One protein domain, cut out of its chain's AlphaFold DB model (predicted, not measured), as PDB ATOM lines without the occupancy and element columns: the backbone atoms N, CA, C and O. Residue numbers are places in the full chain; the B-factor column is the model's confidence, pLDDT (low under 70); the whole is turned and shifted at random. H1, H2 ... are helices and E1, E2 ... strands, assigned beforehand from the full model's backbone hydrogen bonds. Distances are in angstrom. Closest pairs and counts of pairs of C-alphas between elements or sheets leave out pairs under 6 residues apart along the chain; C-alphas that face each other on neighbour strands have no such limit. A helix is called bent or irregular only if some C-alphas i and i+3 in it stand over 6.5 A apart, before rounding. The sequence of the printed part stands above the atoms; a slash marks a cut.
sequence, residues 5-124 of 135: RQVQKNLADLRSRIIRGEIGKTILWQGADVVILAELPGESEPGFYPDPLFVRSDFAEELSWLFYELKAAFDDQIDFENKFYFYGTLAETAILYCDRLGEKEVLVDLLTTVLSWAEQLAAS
ATOM      1  N   ARG A   5     -15.112  15.309  40.820       85.75
ATOM      2  CA  ARG A   5     -13.951  15.833  41.560       85.75
ATOM      3  C   ARG A   5     -12.716  14.928  41.455       85.75
ATOM      4  O   ARG A   5     -11.601  15.437  41.378       85.75
ATOM      5  N   GLN A   6     -12.901  13.610  41.489       88.75
ATOM      6  CA  GLN A   6     -11.797  12.660  41.363       88.75
ATOM      7  C   GLN A   6     -11.228  12.654  39.941       88.75
ATOM      8  O   GLN A   6     -10.010  12.644  39.797       88.75
ATOM      9  N   VAL A   7     -12.080  12.741  38.915       90.81
ATOM     10  CA  VAL A   7     -11.634  12.898  37.519       90.81
ATOM     11  C   VAL A   7     -10.803  14.165  37.363       90.81
ATOM     12  O   VAL A   7      -9.663  14.091  36.924       90.81
ATOM     13  N   GLN A   8     -11.309  15.311  37.826       91.88
ATOM     14  CA  GLN A   8     -10.588  16.588  37.759       91.88
ATOM     15  C   GLN A   8      -9.219  16.523  38.454       91.88
ATOM     16  O   GLN A   8      -8.228  17.036  37.938       91.88
ATOM     17  N   LYS A   9      -9.136  15.835  39.601       93.31
ATOM     18  CA  LYS A   9      -7.860  15.599  40.284       93.31
ATOM     19  C   LYS A   9      -6.915  14.730  39.445       93.31
ATOM     20  O   LYS A   9      -5.755  15.096  39.287       93.31
ATOM     21  N   ASN A  10      -7.407  13.621  38.894       94.69
ATOM     22  CA  ASN A  10      -6.607  12.725  38.058       94.69
ATOM     23  C   ASN A  10      -6.063  13.450  36.814       94.69
ATOM     24  O   ASN A  10      -4.898  13.270  36.470       94.69
ATOM     25  N   LEU A  11      -6.871  14.305  36.175       96.00
ATOM     26  CA  LEU A  11      -6.452  15.101  35.017       96.00
ATOM     27  C   LEU A  11      -5.390  16.143  35.388       96.00
ATOM     28  O   LEU A  11      -4.385  16.260  34.690       96.00
ATOM     29  N   ALA A  12      -5.550  16.838  36.517       96.19
ATOM     30  CA  ALA A  12      -4.548  17.786  37.004       96.19
ATOM     31  C   ALA A  12      -3.209  17.102  37.351       96.19
ATOM     32  O   ALA A  12      -2.132  17.625  37.034       96.19
ATOM     33  N   ASP A  13      -3.266  15.915  37.963       97.00
ATOM     34  CA  ASP A  13      -2.086  15.102  38.261       97.00
ATOM     35  C   ASP A  13      -1.408  14.627  36.959       97.00
ATOM     36  O   ASP A  13      -0.186  14.739  36.819       97.00
ATOM     37  N   LEU A  14      -2.190  14.176  35.971       97.69
ATOM     38  CA  LEU A  14      -1.702  13.758  34.653       97.69
ATOM     39  C   LEU A  14      -1.056  14.915  33.879       97.69
ATOM     40  O   LEU A  14       0.052  14.764  33.362       97.69
ATOM     41  N   ARG A  15      -1.676  16.100  33.878       98.19
ATOM     42  CA  ARG A  15      -1.097  17.320  33.298       98.19
ATOM     43  C   ARG A  15       0.252  17.641  33.931       98.19
ATOM     44  O   ARG A  15       1.216  17.941  33.230       98.19
ATOM     45  N   SER A  16       0.332  17.551  35.255       97.88
ATOM     46  CA  SER A  16       1.568  17.821  35.990       97.88
ATOM     47  C   SER A  16       2.681  16.827  35.637       97.88
ATOM     48  O   SER A  16       3.833  17.240  35.516       97.88
ATOM     49  N   ARG A  17       2.350  15.543  35.432       97.81
ATOM     50  CA  ARG A  17       3.296  14.516  34.950       97.81
ATOM     51  C   ARG A  17       3.840  14.873  33.564       97.81
ATOM     52  O   ARG A  17       5.054  14.922  33.386       97.81
ATOM     53  N   ILE A  18       2.962  15.215  32.618       97.94
ATOM     54  CA  ILE A  18       3.347  15.585  31.245       97.94
ATOM     55  C   ILE A  18       4.290  16.795  31.240       97.94
ATOM     56  O   ILE A  18       5.337  16.751  30.599       97.94
ATOM     57  N   ILE A  19       3.974  17.848  32.001       97.06
ATOM     58  CA  ILE A  19       4.808  19.063  32.081       97.06
ATOM     59  C   ILE A  19       6.202  18.762  32.657       97.06
ATOM     60  O   ILE A  19       7.182  19.391  32.263       97.06
ATOM     61  N   ARG A  20       6.314  17.789  33.569       97.00
ATOM     62  CA  ARG A  20       7.603  17.330  34.115       97.00
ATOM     63  C   ARG A  20       8.353  16.359  33.195       97.00
ATOM     64  O   ARG A  20       9.463  15.961  33.534       97.00
ATOM     65  N   GLY A  21       7.773  15.980  32.056       95.25
ATOM     66  CA  GLY A  21       8.341  14.983  31.146       95.25
ATOM     67  C   GLY A  21       8.188  13.541  31.636       95.25
ATOM     68  O   GLY A  21       8.836  12.645  31.105       95.25
ATOM     69  N   GLU A  22       7.328  13.289  32.628       97.50
ATOM     70  CA  GLU A  22       6.990  11.950  33.130       97.50
ATOM     71  C   GLU A  22       5.974  11.278  32.188       97.50
ATOM     72  O   GLU A  22       4.849  10.952  32.577       97.50
ATOM     73  N   ILE A  23       6.366  11.134  30.922       97.88
ATOM     74  CA  ILE A  23       5.533  10.640  29.825       97.88
ATOM     75  C   ILE A  23       5.857   9.167  29.587       97.88
ATOM     76  O   ILE A  23       7.019   8.785  29.441       97.88
ATOM     77  N   GLY A  24       4.820   8.334  29.586       96.88
ATOM     78  CA  GLY A  24       4.942   6.914  29.284       96.88
ATOM     79  C   GLY A  24       4.879   6.624  27.786       96.88
ATOM     80  O   GLY A  24       4.488   7.464  26.984       96.88
ATOM     81  N   LYS A  25       5.219   5.386  27.438       97.94
ATOM     82  CA  LYS A  25       5.001   4.767  26.128       97.94
ATOM     83  C   LYS A  25       4.247   3.464  26.338       97.94
ATOM     84  O   LYS A  25       4.408   2.816  27.375       97.94
ATOM     85  N   THR A  26       3.435   3.069  25.372       97.81
ATOM     86  CA  THR A  26       2.700   1.802  25.416       97.81
ATOM     87  C   THR A  26       2.395   1.317  24.004       97.81
ATOM     88  O   THR A  26       2.729   1.985  23.026       97.81
ATOM     89  N   ILE A  27       1.773   0.143  23.907       97.00
ATOM     90  CA  ILE A  27       1.230  -0.364  22.650       97.00
ATOM     91  C   ILE A  27       0.281   0.659  22.020       97.00
ATOM     92  O   ILE A  27      -0.399   1.413  22.719       97.00
ATOM     93  N   LEU A  28       0.227   0.658  20.692       97.88
ATOM     94  CA  LEU A  28      -0.622   1.567  19.938       97.88
ATOM     95  C   LEU A  28      -2.098   1.394  20.312       97.88
ATOM     96  O   LEU A  28      -2.602   0.273  20.418       97.88
ATOM     97  N   TRP A  29      -2.782   2.516  20.525       98.00
ATOM     98  CA  TRP A  29      -4.198   2.523  20.861       98.00
ATOM     99  C   TRP A  29      -5.046   2.089  19.667       98.00
ATOM    100  O   TRP A  29      -4.914   2.615  18.560       98.00
ATOM    101  N   GLN A  30      -5.991   1.193  19.941       96.00
ATOM    102  CA  GLN A  30      -7.067   0.834  19.032       96.00
ATOM    103  C   GLN A  30      -8.360   0.643  19.827       96.00
ATOM    104  O   GLN A  30      -8.441  -0.207  20.717       96.00
ATOM    105  N   GLY A  31      -9.392   1.410  19.486       94.19
ATOM    106  CA  GLY A  31     -10.708   1.280  20.102       94.19
ATOM    107  C   GLY A  31     -11.590   2.498  19.875       94.19
ATOM    108  O   GLY A  31     -11.088   3.589  19.628       94.19
ATOM    109  N   ALA A  32     -12.906   2.293  19.998       94.25
ATOM    110  CA  ALA A  32     -13.924   3.334  19.815       94.25
ATOM    111  C   ALA A  32     -13.787   4.083  18.474       94.25
ATOM    112  O   ALA A  32     -13.841   5.306  18.444       94.25
ATOM    113  N   ASP A  33     -13.572   3.328  17.394       94.12
ATOM    114  CA  ASP A  33     -13.349   3.826  16.029       94.12
ATOM    115  C   ASP A  33     -12.171   4.800  15.897       94.12
ATOM    116  O   ASP A  33     -12.127   5.620  14.990       94.12
ATOM    117  N   VAL A  34     -11.178   4.675  16.781       96.81
ATOM    118  CA  VAL A  34      -9.918   5.421  16.740       96.81
ATOM    119  C   VAL A  34      -8.743   4.453  16.700       96.81
ATOM    120  O   VAL A  34      -8.700   3.475  17.456       96.81
ATOM    121  N   VAL A  35      -7.759   4.761  15.857       97.12
ATOM    122  CA  VAL A  35      -6.470   4.067  15.800       97.12
ATOM    123  C   VAL A  35      -5.342   5.095  15.794       97.12
ATOM    124  O   VAL A  35      -5.318   5.987  14.948       97.12
ATOM    125  N   ILE A  36      -4.395   4.962  16.725       97.88
ATOM    126  CA  ILE A  36      -3.190   5.801  16.793       97.88
ATOM    127  C   ILE A  36      -2.009   5.011  16.230       97.88
ATOM    128  O   ILE A  36      -1.808   3.854  16.591       97.88
ATOM    129  N   LEU A  37      -1.231   5.617  15.338       96.06
ATOM    130  CA  LEU A  37      -0.200   4.923  14.565       96.06
ATOM    131  C   LEU A  37       0.910   5.874  14.108       96.06
ATOM    132  O   LEU A  37       0.696   7.073  13.961       96.06
ATOM    133  N   ALA A  38       2.107   5.332  13.879       92.94
ATOM    134  CA  ALA A  38       3.236   6.109  13.359       92.94
ATOM    135  C   ALA A  38       3.138   6.323  11.837       92.94
ATOM    136  O   ALA A  38       3.490   7.375  11.311       92.94
ATOM    137  N   GLU A  39       2.593   5.338  11.122       89.38
ATOM    138  CA  GLU A  39       2.458   5.351   9.667       89.38
ATOM    139  C   GLU A  39       1.066   4.879   9.273       89.38
ATOM    140  O   GLU A  39       0.591   3.866   9.796       89.38
ATOM    141  N   LEU A  40       0.417   5.618   8.361       85.50
ATOM    142  CA  LEU A  40      -0.904   5.255   7.843       85.50
ATOM    143  C   LEU A  40      -0.855   3.855   7.223       85.50
ATOM    144  O   LEU A  40       0.111   3.538   6.521       85.50
ATOM    145  N   PRO A  41      -1.885   3.023   7.453       82.12
ATOM    146  CA  PRO A  41      -1.996   1.778   6.718       82.12
ATOM    147  C   PRO A  41      -2.051   2.093   5.219       82.12
ATOM    148  O   PRO A  41      -2.562   3.136   4.804       82.12
ATOM    149  N   GLY A  42      -1.506   1.192   4.400       78.44
ATOM    150  CA  GLY A  42      -1.707   1.271   2.956       78.44
ATOM    151  C   GLY A  42      -3.199   1.236   2.615       78.44
ATOM    152  O   GLY A  42      -4.007   0.771   3.418       78.44
ATOM    153  N   GLU A  43      -3.554   1.710   1.420       75.25
ATOM    154  CA  GLU A  43      -4.936   1.666   0.940       75.25
ATOM    155  C   GLU A  43      -5.492   0.237   1.053       75.25
ATOM    156  O   GLU A  43      -4.953  -0.710   0.472       75.25
ATOM    157  N   SER A  44      -6.560   0.082   1.831       67.94
ATOM    158  CA  SER A  44      -7.335  -1.151   1.927       67.94
ATOM    159  C   SER A  44      -8.609  -1.039   1.099       67.94
ATOM    160  O   SER A  44      -9.151   0.052   0.916       67.94
ATOM    161  N   GLU A  45      -9.113  -2.172   0.601       74.44
ATOM    162  CA  GLU A  45     -10.454  -2.192   0.016       74.44
ATOM    163  C   GLU A  45     -11.481  -1.743   1.067       74.44
ATOM    164  O   GLU A  45     -11.378  -2.162   2.225       74.44
ATOM    165  N   PRO A  46     -12.467  -0.908   0.689       71.12
ATOM    166  CA  PRO A  46     -13.474  -0.433   1.623       71.12
ATOM    167  C   PRO A  46     -14.220  -1.621   2.233       71.12
ATOM    168  O   PRO A  46     -14.820  -2.441   1.531       71.12
ATOM    169  N   GLY A  47     -14.142  -1.723   3.560       72.69
ATOM    170  CA  GLY A  47     -14.801  -2.768   4.328       72.69
ATOM    171  C   GLY A  47     -16.310  -2.550   4.451       72.69
ATOM    172  O   GLY A  47     -16.879  -1.566   3.988       72.69
ATOM    173  N   PHE A  48     -16.979  -3.485   5.129       79.25
ATOM    174  CA  PHE A  48     -18.405  -3.358   5.462       79.25
ATOM    175  C   PHE A  48     -18.685  -2.230   6.475       79.25
ATOM    176  O   PHE A  48     -19.808  -1.740   6.569       79.25
ATOM    177  N   TYR A  49     -17.665  -1.836   7.237       77.31
ATOM    178  CA  TYR A  49     -17.715  -0.771   8.232       77.31
ATOM    179  C   TYR A  49     -16.894   0.427   7.750       77.31
ATOM    180  O   TYR A  49     -15.929   0.217   7.011       77.31
ATOM    181  N   PRO A  50     -17.259   1.657   8.156       82.62
ATOM    182  CA  PRO A  50     -16.432   2.824   7.886       82.62
ATOM    183  C   PRO A  50     -15.046   2.648   8.509       82.62
ATOM    184  O   PRO A  50     -14.898   2.004   9.554       82.62
ATOM    185  N   ASP A  51     -14.045   3.237   7.863       86.81
ATOM    186  CA  ASP A  51     -12.700   3.274   8.415       86.81
ATOM    187  C   ASP A  51     -12.691   4.062   9.733       86.81
ATOM    188  O   ASP A  51     -13.414   5.057   9.871       86.81
ATOM    189  N   PRO A  52     -11.883   3.637  10.716       92.00
ATOM    190  CA  PRO A  52     -11.716   4.393  11.944       92.00
ATOM    191  C   PRO A  52     -11.001   5.724  11.671       92.00
ATOM    192  O   PRO A  52     -10.329   5.915  10.657       92.00
ATOM    193  N   LEU A  53     -11.068   6.628  12.643       94.19
ATOM    194  CA  LEU A  53     -10.219   7.808  12.684       94.19
ATOM    195  C   LEU A  53      -8.767   7.384  12.922       94.19
ATOM    196  O   LEU A  53      -8.404   6.913  14.004       94.19
ATOM    197  N   PHE A  54      -7.933   7.568  11.904       95.44
ATOM    198  CA  PHE A  54      -6.500   7.330  11.988       95.44
ATOM    199  C   PHE A  54      -5.768   8.588  12.457       95.44
ATOM    200  O   PHE A  54      -5.750   9.605  11.766       95.44
ATOM    201  N   VAL A  55      -5.110   8.504  13.613       96.25
ATOM    202  CA  VAL A  55      -4.224   9.554  14.121       96.25
ATOM    203  C   VAL A  55      -2.784   9.163  13.814       96.25
ATOM    204  O   VAL A  55      -2.230   8.264  14.452       96.25
ATOM    205  N   ARG A  56      -2.174   9.843  12.838       95.56
ATOM    206  CA  ARG A  56      -0.754   9.673  12.508       95.56
ATOM    207  C   ARG A  56       0.101  10.670  13.293       95.56
ATOM    208  O   ARG A  56      -0.127  11.872  13.192       95.56
ATOM    209  N   SER A  57       1.081  10.178  14.047       95.50
ATOM    210  CA  SER A  57       2.003  11.002  14.846       95.50
ATOM    211  C   SER A  57       3.341  10.289  15.026       95.50
ATOM    212  O   SER A  57       3.371   9.070  15.209       95.50
ATOM    213  N   ASP A  58       4.442  11.045  15.051       94.94
ATOM    214  CA  ASP A  58       5.764  10.497  15.389       94.94
ATOM    215  C   ASP A  58       5.840  10.083  16.875       94.94
ATOM    216  O   ASP A  58       6.686   9.282  17.276       94.94
ATOM    217  N   PHE A  59       4.905  10.577  17.692       97.06
ATOM    218  CA  PHE A  59       4.737  10.277  19.115       97.06
ATOM    219  C   PHE A  59       3.571   9.314  19.388       97.06
ATOM    220  O   PHE A  59       2.917   9.385  20.431       97.06
ATOM    221  N   ALA A  60       3.283   8.403  18.452       97.44
ATOM    222  CA  ALA A  60       2.133   7.503  18.525       97.44
ATOM    223  C   ALA A  60       2.060   6.670  19.826       97.44
ATOM    224  O   ALA A  60       0.971   6.481  20.373       97.44
ATOM    225  N   GLU A  61       3.190   6.189  20.355       98.31
ATOM    226  CA  GLU A  61       3.230   5.403  21.601       98.31
ATOM    227  C   GLU A  61       2.900   6.255  22.836       98.31
ATOM    228  O   GLU A  61       2.186   5.807  23.736       98.31
ATOM    229  N   GLU A  62       3.408   7.487  22.885       98.56
ATOM    230  CA  GLU A  62       3.155   8.453  23.951       98.56
ATOM    231  C   GLU A  62       1.715   8.974  23.917       98.56
ATOM    232  O   GLU A  62       1.064   9.101  24.958       98.56
ATOM    233  N   LEU A  63       1.181   9.233  22.722       98.50
ATOM    234  CA  LEU A  63      -0.219   9.609  22.555       98.50
ATOM    235  C   LEU A  63      -1.149   8.453  22.942       98.50
ATOM    236  O   LEU A  63      -2.147   8.662  23.633       98.50
ATOM    237  N   SER A  64      -0.788   7.222  22.579       98.62
ATOM    238  CA  SER A  64      -1.516   6.028  23.016       98.62
ATOM    239  C   SER A  64      -1.485   5.889  24.537       98.62
ATOM    240  O   SER A  64      -2.511   5.602  25.153       98.62
ATOM    241  N   TRP A  65      -0.338   6.159  25.171       98.56
ATOM    242  CA  TRP A  65      -0.222   6.183  26.630       98.56
ATOM    243  C   TRP A  65      -1.183   7.194  27.261       98.56
ATOM    244  O   TRP A  65      -1.895   6.833  28.202       98.56
ATOM    245  N   LEU A  66      -1.296   8.403  26.702       98.62
ATOM    246  CA  LEU A  66      -2.282   9.382  27.160       98.62
ATOM    247  C   LEU A  66      -3.717   8.838  27.056       98.62
ATOM    248  O   LEU A  66      -4.485   8.984  28.004       98.62
ATOM    249  N   PHE A  67      -4.083   8.170  25.958       98.25
ATOM    250  CA  PHE A  67      -5.423   7.589  25.798       98.25
ATOM    251  C   PHE A  67      -5.728   6.516  26.856       98.25
ATOM    252  O   PHE A  67      -6.831   6.492  27.405       98.25
ATOM    253  N   TYR A  68      -4.756   5.672  27.214       97.88
ATOM    254  CA  TYR A  68      -4.925   4.701  28.302       97.88
ATOM    255  C   TYR A  68      -5.032   5.360  29.685       97.88
ATOM    256  O   TYR A  68      -5.850   4.927  30.500       97.88
ATOM    257  N   GLU A  69      -4.255   6.410  29.957       97.94
ATOM    258  CA  GLU A  69      -4.361   7.175  31.208       97.94
ATOM    259  C   GLU A  69      -5.723   7.880  31.307       97.94
ATOM    260  O   GLU A  69      -6.350   7.864  32.366       97.94
ATOM    261  N   LEU A  70      -6.237   8.424  30.197       96.50
ATOM    262  CA  LEU A  70      -7.581   9.001  30.125       96.50
ATOM    263  C   LEU A  70      -8.660   7.934  30.323       96.50
ATOM    264  O   LEU A  70      -9.565   8.135  31.129       96.50
ATOM    265  N   LYS A  71      -8.537   6.760  29.693       94.75
ATOM    266  CA  LYS A  71      -9.447   5.636  29.958       94.75
ATOM    267  C   LYS A  71      -9.512   5.326  31.454       94.75
ATOM    268  O   LYS A  71     -10.601   5.197  32.000       94.75
ATOM    269  N   ALA A  72      -8.359   5.208  32.113       94.19
ATOM    270  CA  ALA A  72      -8.296   4.920  33.543       94.19
ATOM    271  C   ALA A  72      -8.874   6.066  34.394       94.19
ATOM    272  O   ALA A  72      -9.555   5.816  35.387       94.19
ATOM    273  N   ALA A  73      -8.639   7.322  34.003       93.56
ATOM    274  CA  ALA A  73      -9.154   8.487  34.713       93.56
ATOM    275  C   ALA A  73     -10.689   8.584  34.664       93.56
ATOM    276  O   ALA A  73     -11.286   9.037  35.642       93.56
ATOM    277  N   PHE A  74     -11.307   8.139  33.566       90.56
ATOM    278  CA  PHE A  74     -12.751   8.194  33.325       90.56
ATOM    279  C   PHE A  74     -13.451   6.818  33.395       90.56
ATOM    280  O   PHE A  74     -14.584   6.701  32.937       90.56
ATOM    281  N   ASP A  75     -12.824   5.779  33.957       83.31
ATOM    282  CA  ASP A  75     -13.268   4.374  33.819       83.31
ATOM    283  C   ASP A  75     -14.725   4.117  34.268       83.31
ATOM    284  O   ASP A  75     -15.432   3.336  33.645       83.31
ATOM    285  N   ASP A  76     -15.208   4.825  35.296       84.94
ATOM    286  CA  ASP A  76     -16.601   4.727  35.781       84.94
ATOM    287  C   ASP A  76     -17.599   5.629  35.029       84.94
ATOM    288  O   ASP A  76     -18.789   5.629  35.349       84.94
ATOM    289  N   GLN A  77     -17.118   6.475  34.121       85.44
ATOM    290  CA  GLN A  77     -17.937   7.449  33.406       85.44
ATOM    291  C   GLN A  77     -18.053   7.086  31.911       85.44
ATOM    292  O   GLN A  77     -19.097   7.315  31.302       85.44
ATOM    293  N   ILE A  78     -17.018   6.486  31.314       87.19
ATOM    294  CA  ILE A  78     -17.071   6.023  29.924       87.19
ATOM    295  C   ILE A  78     -17.862   4.719  29.835       87.19
ATOM    296  O   ILE A  78     -17.512   3.726  30.473       87.19
ATOM    297  N   ASP A  79     -18.879   4.694  28.983       86.94
ATOM    298  CA  ASP A  79     -19.696   3.517  28.710       86.94
ATOM    299  C   ASP A  79     -19.734   3.179  27.211       86.94
ATOM    300  O   ASP A  79     -18.966   3.694  26.393       86.94
ATOM    301  N   PHE A  80     -20.588   2.224  26.838       84.94
ATOM    302  CA  PHE A  80     -20.711   1.796  25.449       84.94
ATOM    303  C   PHE A  80     -21.261   2.895  24.526       84.94
ATOM    304  O   PHE A  80     -20.921   2.889  23.343       84.94
ATOM    305  N   GLU A  81     -22.074   3.813  25.047       86.00
ATOM    306  CA  GLU A  81     -22.762   4.848  24.275       86.00
ATOM    307  C   GLU A  81     -21.854   6.060  24.056       86.00
ATOM    308  O   GLU A  81     -21.735   6.554  22.935       86.00
ATOM    309  N   ASN A  82     -21.150   6.509  25.099       88.56
ATOM    310  CA  ASN A  82     -20.389   7.759  25.046       88.56
ATOM    311  C   ASN A  82     -18.921   7.601  24.605       88.56
ATOM    312  O   ASN A  82     -18.300   8.587  24.197       88.56
ATOM    313  N   LYS A  83     -18.354   6.382  24.630       91.00
ATOM    314  CA  LYS A  83     -16.931   6.158  24.307       91.00
ATOM    315  C   LYS A  83     -16.543   6.663  22.920       91.00
ATOM    316  O   LYS A  83     -15.453   7.200  22.763       91.00
ATOM    317  N   PHE A  84     -17.416   6.501  21.927       92.81
ATOM    318  CA  PHE A  84     -17.128   6.884  20.544       92.81
ATOM    319  C   PHE A  84     -16.989   8.398  20.419       92.81
ATOM    320  O   PHE A  84     -16.014   8.880  19.854       92.81
ATOM    321  N   TYR A  85     -17.897   9.153  21.041       92.25
ATOM    322  CA  TYR A  85     -17.799  10.608  21.095       92.25
ATOM    323  C   TYR A  85     -16.564  11.064  21.883       92.25
ATOM    324  O   TYR A  85     -15.813  11.934  21.436       92.25
ATOM    325  N   PHE A  86     -16.307  10.450  23.042       94.06
ATOM    326  CA  PHE A  86     -15.162  10.807  23.872       94.06
ATOM    327  C   PHE A  86     -13.835  10.598  23.136       94.06
ATOM    328  O   PHE A  86     -13.091  11.554  22.936       94.06
ATOM    329  N   TYR A  87     -13.540   9.375  22.689       96.19
ATOM    330  CA  TYR A  87     -12.270   9.091  22.018       96.19
ATOM    331  C   TYR A  87     -12.199   9.715  20.623       96.19
ATOM    332  O   TYR A  87     -11.123  10.162  20.234       96.19
ATOM    333  N   GLY A  88     -13.323   9.812  19.907       95.75
ATOM    334  CA  GLY A  88     -13.396  10.460  18.599       95.75
ATOM    335  C   GLY A  88     -12.984  11.927  18.661       95.75
ATOM    336  O   GLY A  88     -12.095  12.343  17.927       95.75
ATOM    337  N   THR A  89     -13.519  12.700  19.610       95.38
ATOM    338  CA  THR A  89     -13.149  14.122  19.734       95.38
ATOM    339  C   THR A  89     -11.699  14.334  20.200       95.38
ATOM    340  O   THR A  89     -11.047  15.299  19.792       95.38
ATOM    341  N   LEU A  90     -11.144  13.418  21.006       97.25
ATOM    342  CA  LEU A  90      -9.711  13.423  21.336       97.25
ATOM    343  C   LEU A  90      -8.847  13.135  20.103       97.25
ATOM    344  O   LEU A  90      -7.822  13.789  19.907       97.25
ATOM    345  N   ALA A  91      -9.266  12.183  19.268       97.62
ATOM    346  CA  ALA A  91      -8.585  11.836  18.028       97.62
ATOM    347  C   ALA A  91      -8.623  12.991  17.023       97.62
ATOM    348  O   ALA A  91      -7.580  13.363  16.497       97.62
ATOM    349  N   GLU A  92      -9.784  13.614  16.818       96.94
ATOM    350  CA  GLU A  92      -9.933  14.808  15.977       96.94
ATOM    351  C   GLU A  92      -9.020  15.943  16.450       96.94
ATOM    352  O   GLU A  92      -8.329  16.567  15.646       96.94
ATOM    353  N   THR A  93      -8.954  16.175  17.765       97.50
ATOM    354  CA  THR A  93      -8.058  17.180  18.356       97.50
ATOM    355  C   THR A  93      -6.590  16.878  18.042       97.50
ATOM    356  O   THR A  93      -5.840  17.786  17.673       97.50
ATOM    357  N   ALA A  94      -6.173  15.614  18.159       97.31
ATOM    358  CA  ALA A  94      -4.818  15.190  17.824       97.31
ATOM    359  C   ALA A  94      -4.526  15.330  16.319       97.31
ATOM    360  O   ALA A  94      -3.497  15.890  15.957       97.31
ATOM    361  N   ILE A  95      -5.449  14.903  15.450       96.31
ATOM    362  CA  ILE A  95      -5.336  15.033  13.986       96.31
ATOM    363  C   ILE A  95      -5.153  16.499  13.597       96.31
ATOM    364  O   ILE A  95      -4.199  16.831  12.901       96.31
ATOM    365  N   LEU A  96      -5.996  17.399  14.113       95.75
ATOM    366  CA  LEU A  96      -5.897  18.833  13.831       95.75
ATOM    367  C   LEU A  96      -4.552  19.431  14.267       95.75
ATOM    368  O   LEU A  96      -4.028  20.331  13.603       95.75
ATOM    369  N   TYR A  97      -3.991  18.958  15.382       95.81
ATOM    370  CA  TYR A  97      -2.665  19.369  15.836       95.81
ATOM    371  C   TYR A  97      -1.564  18.847  14.896       95.81
ATOM    372  O   TYR A  97      -0.742  19.636  14.418       95.81
ATOM    373  N   CYS A  98      -1.578  17.545  14.591       93.50
ATOM    374  CA  CYS A  98      -0.595  16.889  13.730       93.50
ATOM    375  C   CYS A  98      -0.607  17.458  12.307       93.50
ATOM    376  O   CYS A  98       0.446  17.816  11.786       93.50
ATOM    377  N   ASP A  99      -1.780  17.632  11.697       91.56
ATOM    378  CA  ASP A  99      -1.923  18.167  10.338       91.56
ATOM    379  C   ASP A  99      -1.395  19.601  10.221       91.56
ATOM    380  O   ASP A  99      -0.877  20.012   9.179       91.56
ATOM    381  N   ARG A 100      -1.489  20.378  11.305       91.12
ATOM    382  CA  ARG A 100      -1.005  21.759  11.341       91.12
ATOM    383  C   ARG A 100       0.518  21.858  11.435       91.12
ATOM    384  O   ARG A 100       1.084  22.819  10.908       91.12
ATOM    385  N   LEU A 101       1.175  20.947  12.152       87.50
ATOM    386  CA  LEU A 101       2.613  21.036  12.436       87.50
ATOM    387  C   LEU A 101       3.472  20.076  11.609       87.50
ATOM    388  O   LEU A 101       4.627  20.412  11.326       87.50
ATOM    389  N   GLY A 102       2.936  18.925  11.203       82.81
ATOM    390  CA  GLY A 102       3.679  17.863  10.530       82.81
ATOM    391  C   GLY A 102       4.933  17.479  11.320       82.81
ATOM    392  O   GLY A 102       4.874  17.272  12.523       82.81
ATOM    393  N   GLU A 103       6.093  17.496  10.661       82.06
ATOM    394  CA  GLU A 103       7.407  17.165  11.250       82.06
ATOM    395  C   GLU A 103       7.871  18.112  12.380       82.06
ATOM    396  O   GLU A 103       8.915  17.898  12.991       82.06
ATOM    397  N   LYS A 104       7.139  19.201  12.649       87.81
ATOM    398  CA  LYS A 104       7.430  20.146  13.744       87.81
ATOM    399  C   LYS A 104       6.611  19.860  15.000       87.81
ATOM    400  O   LYS A 104       6.465  20.743  15.845       87.81
ATOM    401  N   GLU A 105       6.031  18.671  15.083       85.69
ATOM    402  CA  GLU A 105       5.290  18.194  16.239       85.69
ATOM    403  C   GLU A 105       6.128  18.321  17.521       85.69
ATOM    404  O   GLU A 105       7.314  17.987  17.550       85.69
ATOM    405  N   VAL A 106       5.515  18.800  18.604       95.31
ATOM    406  CA  VAL A 106       6.155  18.866  19.919       95.31
ATOM    407  C   VAL A 106       5.352  18.004  20.879       95.31
ATOM    408  O   VAL A 106       4.208  18.319  21.191       95.31
ATOM    409  N   LEU A 107       5.975  16.937  21.387       96.06
ATOM    410  CA  LEU A 107       5.331  15.934  22.240       96.06
ATOM    411  C   LEU A 107       4.498  16.546  23.379       96.06
ATOM    412  O   LEU A 107       3.326  16.223  23.544       96.06
ATOM    413  N   VAL A 108       5.089  17.445  24.171       97.12
ATOM    414  CA  VAL A 108       4.397  18.055  25.320       97.12
ATOM    415  C   VAL A 108       3.188  18.875  24.868       97.12
ATOM    416  O   VAL A 108       2.133  18.815  25.501       97.12
ATOM    417  N   ASP A 109       3.310  19.605  23.763       96.75
ATOM    418  CA  ASP A 109       2.233  20.435  23.226       96.75
ATOM    419  C   ASP A 109       1.100  19.570  22.652       96.75
ATOM    420  O   ASP A 109      -0.065  19.866  22.917       96.75
ATOM    421  N   LEU A 110       1.410  18.469  21.953       97.50
ATOM    422  CA  LEU A 110       0.414  17.486  21.506       97.50
ATOM    423  C   LEU A 110      -0.380  16.953  22.703       97.50
ATOM    424  O   LEU A 110      -1.606  17.085  22.762       97.50
ATOM    425  N   LEU A 111       0.322  16.366  23.679       98.38
ATOM    426  CA  LEU A 111      -0.322  15.698  24.809       98.38
ATOM    427  C   LEU A 111      -1.128  16.684  25.658       98.38
ATOM    428  O   LEU A 111      -2.232  16.364  26.098       98.38
ATOM    429  N   THR A 112      -0.612  17.898  25.877       97.88
ATOM    430  CA  THR A 112      -1.350  18.920  26.630       97.88
ATOM    431  C   THR A 112      -2.533  19.482  25.850       97.88
ATOM    432  O   THR A 112      -3.542  19.802  26.478       97.88
ATOM    433  N   THR A 113      -2.476  19.560  24.517       97.75
ATOM    434  CA  THR A 113      -3.622  19.964  23.685       97.75
ATOM    435  C   THR A 113      -4.759  18.950  23.801       97.75
ATOM    436  O   THR A 113      -5.883  19.327  24.131       97.75
ATOM    437  N   VAL A 114      -4.458  17.659  23.634       97.88
ATOM    438  CA  VAL A 114      -5.448  16.575  23.760       97.88
ATOM    439  C   VAL A 114      -6.010  16.499  25.185       97.88
ATOM    440  O   VAL A 114      -7.224  16.429  25.375       97.88
ATOM    441  N   LEU A 115      -5.155  16.595  26.209       97.94
ATOM    442  CA  LEU A 115      -5.597  16.598  27.606       97.94
ATOM    443  C   LEU A 115      -6.493  17.804  27.937       97.94
ATOM    444  O   LEU A 115      -7.470  17.654  28.667       97.94
ATOM    445  N   SER A 116      -6.207  18.982  27.375       96.31
ATOM    446  CA  SER A 116      -7.044  20.181  27.563       96.31
ATOM    447  C   SER A 116      -8.465  19.978  27.039       96.31
ATOM    448  O   SER A 116      -9.409  20.563  27.570       96.31
ATOM    449  N   TRP A 117      -8.636  19.169  25.992       95.06
ATOM    450  CA  TRP A 117      -9.961  18.812  25.497       95.06
ATOM    451  C   TRP A 117     -10.683  17.861  26.457       95.06
ATOM    452  O   TRP A 117     -11.832  18.107  26.818       95.06
ATOM    453  N   ALA A 118      -9.994  16.836  26.968       94.38
ATOM    454  CA  ALA A 118     -10.556  15.940  27.981       94.38
ATOM    455  C   ALA A 118     -10.999  16.692  29.255       94.38
ATOM    456  O   ALA A 118     -12.059  16.405  29.809       94.38
ATOM    457  N   GLU A 119     -10.226  17.687  29.700       93.81
ATOM    458  CA  GLU A 119     -10.587  18.564  30.824       93.81
ATOM    459  C   GLU A 119     -11.866  19.370  30.549       93.81
ATOM    460  O   GLU A 119     -12.721  19.485  31.430       93.81
ATOM    461  N   GLN A 120     -12.032  19.889  29.326       91.44
ATOM    462  CA  GLN A 120     -13.250  20.594  28.912       91.44
ATOM    463  C   GLN A 120     -14.467  19.666  28.896       91.44
ATOM    464  O   GLN A 120     -15.525  20.053  29.389       91.44
ATOM    465  N   LEU A 121     -14.311  18.436  28.400       88.88
ATOM    466  CA  LEU A 121     -15.367  17.422  28.432       88.88
ATOM    467  C   LEU A 121     -15.759  17.056  29.869       88.88
ATOM    468  O   LEU A 121     -16.940  16.980  30.181       88.88
ATOM    469  N   ALA A 122     -14.790  16.900  30.773       87.31
ATOM    470  CA  ALA A 122     -15.065  16.627  32.186       87.31
ATOM    471  C   ALA A 122     -15.730  17.808  32.919       87.31
ATOM    472  O   ALA A 122     -16.344  17.618  33.974       87.31
ATOM    473  N   ALA A 123     -15.547  19.032  32.421       84.62
ATOM    474  CA  ALA A 123     -16.158  20.240  32.966       84.62
ATOM    475  C   ALA A 123     -17.542  20.536  32.365       84.62
ATOM    476  O   ALA A 123     -18.312  21.291  32.964       84.62
ATOM    477  N   SER A 124     -17.871  19.968  31.201       79.12
ATOM    478  CA  SER A 124     -19.164  20.176  30.560       79.12
ATOM    479  C   SER A 124     -20.242  19.290  31.198       79.12
ATOM    480  O   SER A 124     -20.043  18.118  31.504       79.12
TER     481      SER A 124
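What this domain is: This is residues 5 to 124 of the 135 residues of an uncharacterized protein of Actinobacteria bacterium (UniProt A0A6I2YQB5). Four helices stand side by side in an up-and-down bundle; a small parallel sheet, E1 and E2, packs on H2 and H3, and residues 42 to 49 stick out beyond it. The printed part has 120 residues, mostly helix, with elements in the order H1 E1 E2 H2 H3 H4. It is compact, radius of gyration of the C-alphas 14.2 A, spanning 45 by 35 by 23 A.

How they stand to each other: Start at E1, residues 34 to 37, and E2, residues 53 to 56: N 35 and O 53 are 2.9 A apart, within hydrogen-bond range. The closest C-alphas of E2 and H3, residues 83 to 104, are Val 55 and Ile 95, 5.6 A. H3, with residues 90 to 98 alone, touches H4, residues 107 to 123, in a helical hairpin at a shallow tilt of 28 degrees; Leu 90 and Val 114 have the closest C-alphas, 5.8 A. H4 touches H2, residues 60 to 73, closest C-alphas Leu 63 and Leu 111, 6.5 A, and H1, residues 5 to 19, closest Ile 18 and Val 108, 6.5 A. Every O i to N i+4 pair is within hydrogen-bond range in H1, H2 and H4, and 16 of 18 in H3.

Where its parts are: Find C-alpha 5 at (-13.951, 15.833, 41.560), where H1 begins; H4 ends at C-alpha 123, (-16.158, 20.240, 32.966). H3, 30.0 A long, is irregular: C-alphas 100 and 103 are 9.6 A apart.

The domain as a whole: The printed part has no cut; the links H1 to E1 and E1 to E2 are long. Residue 44 has pLDDT under 70.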